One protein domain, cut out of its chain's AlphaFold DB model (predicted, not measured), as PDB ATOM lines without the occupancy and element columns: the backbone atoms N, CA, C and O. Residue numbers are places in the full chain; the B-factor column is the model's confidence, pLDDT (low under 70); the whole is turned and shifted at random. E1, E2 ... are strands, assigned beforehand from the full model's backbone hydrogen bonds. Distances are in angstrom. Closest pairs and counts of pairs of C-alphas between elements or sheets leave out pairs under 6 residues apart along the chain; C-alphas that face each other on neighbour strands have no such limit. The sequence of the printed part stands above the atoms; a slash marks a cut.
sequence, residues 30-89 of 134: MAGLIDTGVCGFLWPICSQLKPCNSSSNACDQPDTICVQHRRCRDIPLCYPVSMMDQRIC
ATOM      1  N   MET A  30     -24.403 -19.005 -34.996       87.38
ATOM      2  CA  MET A  30     -23.158 -19.678 -34.620       87.38
ATOM      3  C   MET A  30     -22.007 -19.149 -35.471       87.38
ATOM      4  O   MET A  30     -22.009 -19.296 -36.690       87.38
ATOM      5  N   ALA A  31     -21.003 -18.544 -34.840       83.75
ATOM      6  CA  ALA A  31     -19.868 -18.026 -35.589       83.75
ATOM      7  C   ALA A  31     -19.039 -19.186 -36.159       83.75
ATOM      8  O   ALA A  31     -18.752 -20.162 -35.472       83.75
ATOM      9  N   GLY A  32     -18.653 -19.074 -37.430       75.62
ATOM     10  CA  GLY A  32     -17.917 -20.122 -38.142       75.62
ATOM     11  C   GLY A  32     -18.794 -21.190 -38.801       75.62
ATOM     12  O   GLY A  32     -18.258 -22.015 -39.537       75.62
ATOM     13  N   LEU A  33     -20.118 -21.158 -38.610       78.69
ATOM     14  CA  LEU A  33     -21.062 -21.988 -39.356       78.69
ATOM     15  C   LEU A  33     -21.906 -21.125 -40.290       78.69
ATOM     16  O   LEU A  33     -22.397 -20.063 -39.919       78.69
ATOM     17  N   ILE A  34     -22.090 -21.602 -41.519       76.94
ATOM     18  CA  ILE A  34     -22.912 -20.914 -42.515       76.94
ATOM     19  C   ILE A  34     -24.383 -21.134 -42.151       76.94
ATOM     20  O   ILE A  34     -24.806 -22.268 -41.926       76.94
ATOM     21  N   ASP A  35     -25.134 -20.035 -42.041       73.69
ATOM     22  CA  ASP A  35     -26.592 -19.987 -41.849       73.69
ATOM     23  C   ASP A  35     -27.159 -20.806 -40.675       73.69
ATOM     24  O   ASP A  35     -28.371 -20.963 -40.542       73.69
ATOM     25  N   THR A  36     -26.323 -21.247 -39.734       81.88
ATOM     26  CA  THR A  36     -26.768 -22.052 -38.591       81.88
ATOM     27  C   THR A  36     -26.974 -21.179 -37.360       81.88
ATOM     28  O   THR A  36     -26.052 -20.519 -36.880       81.88
ATOM     29  N   GLY A  37     -28.203 -21.180 -36.843       85.06
ATOM     30  CA  GLY A  37     -28.566 -20.476 -35.620       85.06
ATOM     31  C   GLY A  37     -29.051 -21.435 -34.545       85.06
ATOM     32  O   GLY A  37     -29.653 -22.464 -34.847       85.06
ATOM     33  N   VAL A  38     -28.827 -21.082 -33.288       87.62
ATOM     34  CA  VAL A  38     -29.276 -21.838 -32.114       87.62
ATOM     35  C   VAL A  38     -30.147 -20.967 -31.229       87.62
ATOM     36  O   VAL A  38     -29.901 -19.767 -31.065       87.62
ATOM     37  N   CYS A  39     -31.194 -21.568 -30.678       87.81
ATOM     38  CA  CYS A  39     -32.059 -20.891 -29.733       87.81
ATOM     39  C   CYS A  39     -31.402 -20.873 -28.352       87.81
ATOM     40  O   CYS A  39     -30.792 -21.849 -27.927       87.81
ATOM     41  N   GLY A  40     -31.558 -19.790 -27.606       87.50
ATOM     42  CA  GLY A  40     -31.122 -19.754 -26.216       87.50
ATOM     43  C   GLY A  40     -31.729 -18.594 -25.454       87.50
ATOM     44  O   GLY A  40     -32.411 -17.739 -26.020       87.50
ATOM     45  N   PHE A  41     -31.481 -18.552 -24.153       87.75
ATOM     46  CA  PHE A  41     -31.872 -17.421 -23.320       87.75
ATOM     47  C   PHE A  41     -31.055 -16.179 -23.690       87.75
ATOM     48  O   PHE A  41     -29.921 -16.308 -24.113       87.75
ATOM     49  N   LEU A  42     -31.587 -14.973 -23.513       80.81
ATOM     50  CA  LEU A  42     -30.906 -13.684 -23.745       80.81
ATOM     51  C   LEU A  42     -30.398 -13.058 -22.432       80.81
ATOM     52  O   LEU A  42     -30.290 -11.834 -22.315       80.81
ATOM     53  N   TRP A  43     -30.214 -13.896 -21.410       76.06
ATOM     54  CA  TRP A  43     -30.062 -13.501 -20.009       76.06
ATOM     55  C   TRP A  43     -28.683 -12.916 -19.652       76.06
ATOM     56  O   TRP A  43     -28.643 -11.916 -18.933       76.06
ATOM     57  N   PRO A  44     -27.556 -13.467 -20.143       73.19
ATOM     58  CA  PRO A  44     -26.232 -12.932 -19.877       73.19
ATOM     59  C   PRO A  44     -26.072 -11.535 -20.456       73.19
ATOM     60  O   PRO A  44     -26.319 -11.274 -21.636       73.19
ATOM     61  N   ILE A  45     -25.593 -10.630 -19.610       82.31
ATOM     62  CA  ILE A  45     -25.096  -9.336 -20.059       82.31
ATOM     63  C   ILE A  45     -23.753  -9.531 -20.769       82.31
ATOM     64  O   ILE A  45     -22.939 -10.367 -20.379       82.31
ATOM     65  N   CYS A  46     -23.488  -8.713 -21.782       81.31
ATOM     66  CA  CYS A  46     -22.309  -8.834 -22.641       81.31
ATOM     67  C   CYS A  46     -20.982  -8.849 -21.879       81.31
ATOM     68  O   CYS A  46     -20.063  -9.566 -22.252       81.31
ATOM     69  N   SER A  47     -20.899  -8.107 -20.774       81.50
ATOM     70  CA  SER A  47     -19.706  -8.036 -19.928       81.50
ATOM     71  C   SER A  47     -19.387  -9.332 -19.172       81.50
ATOM     72  O   SER A  47     -18.286  -9.459 -18.644       81.50
ATOM     73  N   GLN A  48     -20.337 -10.266 -19.062       85.31
ATOM     74  CA  GLN A  48     -20.127 -11.576 -18.430       85.31
ATOM     75  C   GLN A  48     -19.665 -12.642 -19.423       85.31
ATOM     76  O   GLN A  48     -19.169 -13.688 -19.011       85.31
ATOM     77  N   LEU A  49     -19.821 -12.383 -20.719       87.62
ATOM     78  CA  LEU A  49     -19.440 -13.308 -21.771       87.62
ATOM     79  C   LEU A  49     -17.998 -13.045 -22.204       87.62
ATOM     80  O   LEU A  49     -17.509 -11.913 -22.178       87.62
ATOM     81  N   LYS A  50     -17.304 -14.109 -22.599       90.88
ATOM     82  CA  LYS A  50     -15.943 -14.012 -23.129       90.88
ATOM     83  C   LYS A  50     -15.969 -13.900 -24.652       90.88
ATOM     84  O   LYS A  50     -16.858 -14.483 -25.266       90.88
ATOM     85  N   PRO A  51     -15.015 -13.183 -25.267       90.62
ATOM     86  CA  PRO A  51     -14.809 -13.238 -26.709       90.62
ATOM     87  C   PRO A  51     -14.569 -14.667 -27.167       90.62
ATOM     88  O   PRO A  51     -13.875 -15.419 -26.482       90.62
ATOM     89  N   CYS A  52     -15.039 -15.000 -28.358       91.56
ATOM     90  CA  CYS A  52     -14.469 -16.128 -29.071       91.56
ATOM     91  C   CYS A  52     -13.060 -15.814 -29.561       91.56
ATOM     92  O   CYS A  52     -12.693 -14.658 -29.796       91.56
ATOM     93  N   ASN A  53     -12.297 -16.869 -29.812       90.50
ATOM     94  CA  ASN A  53     -11.037 -16.769 -30.516       90.50
ATOM     95  C   ASN A  53     -11.291 -16.380 -31.983       90.50
ATOM     96  O   ASN A  53     -11.861 -17.152 -32.755       90.50
ATOM     97  N   SER A  54     -10.849 -15.184 -32.377       83.31
ATOM     98  CA  SER A  54     -11.109 -14.614 -33.706       83.31
ATOM     99  C   SER A  54     -10.497 -15.415 -34.862       83.31
ATOM    100  O   SER A  54     -10.948 -15.280 -35.994       83.31
ATOM    101  N   SER A  55      -9.478 -16.240 -34.605       85.69
ATOM    102  CA  SER A  55      -8.825 -17.055 -35.636       85.69
ATOM    103  C   SER A  55      -9.538 -18.380 -35.899       85.69
ATOM    104  O   SER A  55      -9.395 -18.935 -36.983       85.69
ATOM    105  N   SER A  56     -10.283 -18.902 -34.921       86.56
ATOM    106  CA  SER A  56     -10.906 -20.233 -34.993       86.56
ATOM    107  C   SER A  56     -12.425 -20.230 -34.825       86.56
ATOM    108  O   SER A  56     -13.042 -21.274 -35.008       86.56
ATOM    109  N   ASN A  57     -13.038 -19.088 -34.484       86.00
ATOM    110  CA  ASN A  57     -14.449 -18.991 -34.085       86.00
ATOM    111  C   ASN A  57     -14.821 -20.019 -33.003       86.00
ATOM    112  O   ASN A  57     -15.932 -20.540 -32.970       86.00
ATOM    113  N   ALA A  58     -13.865 -20.328 -32.127       89.44
ATOM    114  CA  ALA A  58     -14.010 -21.305 -31.062       89.44
ATOM    115  C   ALA A  58     -13.910 -20.633 -29.694       89.44
ATOM    116  O   ALA A  58     -13.477 -19.484 -29.560       89.44
ATOM    117  N   CYS A  59     -14.317 -21.382 -28.678       91.25
ATOM    118  CA  CYS A  59     -14.248 -20.967 -27.292       91.25
ATOM    119  C   CYS A  59     -13.217 -21.788 -26.538       91.25
ATOM    120  O   CYS A  59     -13.193 -23.009 -26.652       91.25
ATOM    121  N   ASP A  60     -12.400 -21.109 -25.734       90.31
ATOM    122  CA  ASP A  60     -11.402 -21.772 -24.889       90.31
ATOM    123  C   ASP A  60     -12.053 -22.482 -23.685       90.31
ATOM    124  O   ASP A  60     -11.449 -23.353 -23.061       90.31
ATOM    125  N   GLN A  61     -13.285 -22.099 -23.334       88.94
ATOM    126  CA  GLN A  61     -14.036 -22.679 -22.223       88.94
ATOM    127  C   GLN A  61     -14.831 -23.914 -22.679       88.94
ATOM    128  O   GLN A  61     -15.517 -23.845 -23.705       88.94
ATOM    129  N   PRO A  62     -14.812 -25.019 -21.908       88.62
ATOM    130  CA  PRO A  62     -15.685 -26.155 -22.176       88.62
ATOM    131  C   PRO A  62     -17.153 -25.743 -22.022       88.62
ATOM    132  O   PRO A  62     -17.459 -24.758 -21.347       88.62
ATOM    133  N   ASP A  63     -18.056 -26.495 -22.651       90.38
ATOM    134  CA  ASP A  63     -19.507 -26.276 -22.556       90.38
ATOM    135  C   ASP A  63     -19.950 -24.862 -22.971       90.38
ATOM    136  O   ASP A  63     -20.963 -24.327 -22.512       90.38
ATOM    137  N   THR A  64     -19.195 -24.246 -23.878       91.44
ATOM    138  CA  THR A  64     -19.566 -22.984 -24.507       91.44
ATOM    139  C   THR A  64     -19.509 -23.113 -26.018       91.44
ATOM    140  O   THR A  64     -18.724 -23.882 -26.573       91.44
ATOM    141  N   ILE A  65     -20.366 -22.358 -26.687       89.56
ATOM    142  CA  ILE A  65     -20.387 -22.254 -28.141       89.56
ATOM    143  C   ILE A  65     -20.153 -20.814 -28.548       89.56
ATOM    144  O   ILE A  65     -20.601 -19.878 -27.883       89.56
ATOM    145  N   CYS A  66     -19.445 -20.641 -29.656       91.56
ATOM    146  CA  CYS A  66     -19.179 -19.322 -30.180       91.56
ATOM    147  C   CYS A  66     -20.377 -18.817 -30.983       91.56
ATOM    148  O   CYS A  66     -20.741 -19.401 -32.006       91.56
ATOM    149  N   VAL A  67     -20.993 -17.726 -30.531       89.06
ATOM    150  CA  VAL A  67     -22.185 -17.176 -31.176       89.06
ATOM    151  C   VAL A  67     -22.152 -15.658 -31.285       89.06
ATOM    152  O   VAL A  67     -21.573 -14.951 -30.460       89.06
ATOM    153  N   GLN A  68     -22.845 -15.136 -32.290       87.19
ATOM    154  CA  GLN A  68     -23.129 -13.718 -32.407       87.19
ATOM    155  C   GLN A  68     -24.335 -13.373 -31.527       87.19
ATOM    156  O   GLN A  68     -25.493 -13.611 -31.884       87.19
ATOM    157  N   HIS A  69     -24.067 -12.804 -30.355       83.25
ATOM    158  CA  HIS A  69     -25.117 -12.384 -29.435       83.25
ATOM    159  C   HIS A  69     -25.735 -11.055 -29.894       83.25
ATOM    160  O   HIS A  69     -25.064 -10.027 -29.885       83.25
ATOM    161  N   ARG A  70     -27.030 -11.029 -30.252       73.69
ATOM    162  CA  ARG A  70     -27.692  -9.826 -30.815       73.69
ATOM    163  C   ARG A  70     -27.558  -8.566 -29.949       73.69
ATOM    164  O   ARG A  70     -27.455  -7.463 -30.472       73.69
ATOM    165  N   ARG A  71     -27.542  -8.725 -28.620       76.44
ATOM    166  CA  ARG A  71     -27.421  -7.601 -27.668       76.44
ATOM    167  C   ARG A  71     -25.982  -7.139 -27.429       76.44
ATOM    168  O   ARG A  71     -25.785  -6.113 -26.793       76.44
ATOM    169  N   CYS A  72     -24.999  -7.904 -27.892       76.12
ATOM    170  CA  CYS A  72     -23.587  -7.664 -27.635       76.12
ATOM    171  C   CYS A  72     -22.889  -7.470 -28.968       76.12
ATOM    172  O   CYS A  72     -22.557  -8.430 -29.661       76.12
ATOM    173  N   ARG A  73     -22.740  -6.211 -29.369       68.81
ATOM    174  CA  ARG A  73     -21.987  -5.884 -30.575       68.81
ATOM    175  C   ARG A  73     -20.490  -5.853 -30.292       68.81
ATOM    176  O   ARG A  73     -20.085  -5.689 -29.149       68.81
ATOM    177  N   ASP A  74     -19.746  -6.032 -31.383       71.69
ATOM    178  CA  ASP A  74     -18.293  -5.913 -31.583       71.69
ATOM    179  C   ASP A  74     -17.541  -7.228 -31.828       71.69
ATOM    180  O   ASP A  74     -16.645  -7.232 -32.667       71.69
ATOM    181  N   ILE A  75     -17.926  -8.354 -31.217       80.88
ATOM    182  CA  ILE A  75     -17.248  -9.652 -31.415       80.88
ATOM    183  C   ILE A  75     -18.190 -10.840 -31.156       80.88
ATOM    184  O   ILE A  75     -19.117 -10.707 -30.352       80.88
ATOM    185  N   PRO A  76     -17.968 -12.006 -31.792       88.50
ATOM    186  CA  PRO A  76     -18.580 -13.259 -31.368       88.50
ATOM    187  C   PRO A  76     -18.211 -13.576 -29.916       88.50
ATOM    188  O   PRO A  76     -17.086 -13.313 -29.480       88.50
ATOM    189  N   LEU A  77     -19.155 -14.142 -29.168       90.38
ATOM    190  CA  LEU A  77     -19.014 -14.415 -27.744       90.38
ATOM    191  C   LEU A  77     -19.241 -15.892 -27.433       90.38
ATOM    192  O   LEU A  77     -20.093 -16.554 -28.024       90.38
ATOM    193  N   CYS A  78     -18.497 -16.378 -26.449       91.88
ATOM    194  CA  CYS A  78     -18.628 -17.706 -25.889       91.88
ATOM    195  C   CYS A  78     -19.821 -17.764 -24.957       91.88
ATOM    196  O   CYS A  78     -19.840 -17.131 -23.898       91.88
ATOM    197  N   TYR A  79     -20.821 -18.518 -25.387       90.62
ATOM    198  CA  TYR A  79     -22.105 -18.599 -24.734       90.62
ATOM    199  C   TYR A  79     -22.317 -19.989 -24.127       90.62
ATOM    200  O   TYR A  79     -22.094 -20.982 -24.825       90.62
ATOM    201  N   PRO A  80     -22.740 -20.098 -22.855       90.81
ATOM    202  CA  PRO A  80     -22.899 -21.390 -22.195       90.81
ATOM    203  C   PRO A  80     -23.970 -22.243 -22.867       90.81
ATOM    204  O   PRO A  80     -25.107 -21.798 -23.044       90.81
ATOM    205  N   VAL A  81     -23.650 -23.505 -23.157       89.50
ATOM    206  CA  VAL A  81     -24.620 -24.459 -23.720       89.50
ATOM    207  C   VAL A  81     -25.777 -24.733 -22.762       89.50
ATOM    208  O   VAL A  81     -26.880 -25.018 -23.208       89.50
ATOM    209  N   SER A  82     -25.573 -24.570 -21.452       88.88
ATOM    210  CA  SER A  82     -26.629 -24.691 -20.437       88.88
ATOM    211  C   SER A  82     -27.727 -23.632 -20.566       88.88
ATOM    212  O   SER A  82     -28.805 -23.787 -19.998       88.88
ATOM    213  N   MET A  83     -27.446 -22.532 -21.269       86.56
ATOM    214  CA  MET A  83     -28.406 -21.472 -21.577       86.56
ATOM    215  C   MET A  83     -28.895 -21.537 -23.027       86.56
ATOM    216  O   MET A  83     -29.647 -20.660 -23.459       86.56
ATOM    217  N   MET A  84     -28.472 -22.559 -23.768       86.00
ATOM    218  CA  MET A  84     -28.933 -22.845 -25.114       86.00
ATOM    219  C   MET A  84     -29.997 -23.930 -25.067       86.00
ATOM    220  O   MET A  84     -29.924 -24.906 -24.324       86.00
ATOM    221  N   ASP A  85     -31.002 -23.738 -25.894       76.50
ATOM    222  CA  ASP A  85     -31.993 -24.736 -26.205       76.50
ATOM    223  C   ASP A  85     -31.519 -25.398 -27.499       76.50
ATOM    224  O   ASP A  85     -31.318 -24.715 -28.499       76.50
ATOM    225  N   GLN A  86     -31.291 -26.714 -27.494       68.62
ATOM    226  CA  GLN A  86     -30.701 -27.464 -28.623       68.62
ATOM    227  C   GLN A  86     -31.512 -27.369 -29.935       68.62
ATOM    228  O   GLN A  86     -31.149 -27.955 -30.954       68.62
ATOM    229  N   ARG A  87     -32.628 -26.640 -29.920       77.69
ATOM    230  CA  ARG A  87     -33.413 -26.253 -31.082       77.69
ATOM    231  C   ARG A  87     -32.622 -25.320 -32.004       77.69
ATOM    232  O   ARG A  87     -32.203 -24.225 -31.619       77.69
ATOM    233  N   ILE A  88     -32.494 -25.747 -33.258       81.94
ATOM    234  CA  ILE A  88     -31.987 -24.917 -34.353       81.94
ATOM    235  C   ILE A  88     -33.005 -23.809 -34.631       81.94
ATOM    236  O   ILE A  88     -34.219 -24.028 -34.616       81.94
ATOM    237  N   CYS A  89     -32.504 -22.605 -34.865       83.06
ATOM    238  CA  CYS A  89     -33.332 -21.459 -35.192       83.06
ATOM    239  C   CYS A  89     -34.042 -21.639 -36.534       83.06
ATOM    240  O   CYS A  89     -33.399 -22.041 -37.507       83.06
TER     241      CYS A  89
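Overview. This is residues 30 to 89 of the 134 residues of the protein "Hypothetical protein" of Adineta steineri (UniProt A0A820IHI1). There is little regular structure: a two-stranded hairpin, E2 and E3, in the middle, a second strand pair, E1 and E4, to one side, and a long loop, residues 42 to 63, arching from E1 to E2. The printed part has 60 residues, no named helix and four strands, E1 to E4 along the chain, holding 19 residues; the class is all strand, both sheets antiparallel. It is compact and rounded, radius of gyration of the C-alphas 10.4 A, spans 26 by 25 by 22 A.

Arrangement. E2, residues 64 to 68, and E3, residues 77 to 80, form an antiparallel hairpin at 135 degrees; N 65 and O 79 are within hydrogen-bond range, 2.9 A. Residues 50 to 51 pair antiparallel with 77 to 78 of E3. E1, residues 37 to 41, and E4, residues 84 to 88, are antiparallel at 148 degrees; N 85 and O 39 are within hydrogen-bond range, 2.8 A. E1 and E2 are only just apart, closest C-alphas 8.4 A. E3 and E4 meet only through their link.

Along the chain. E1 measures 13.1 A from C-alpha 37 at (-28.566, -20.476, -35.620), E2 12.7 A, E3 9.7 A, and E4 9.9 A, ending at C-alpha 88 (-31.987, -24.917, -34.353).

Size, cuts and confidence. The farthest C-alphas, Ser 55 and Arg 87, are 26.6 A apart. The printed part has no cut; the E1 to E2 link is long. Residues 73 and 86 have pLDDT under 70.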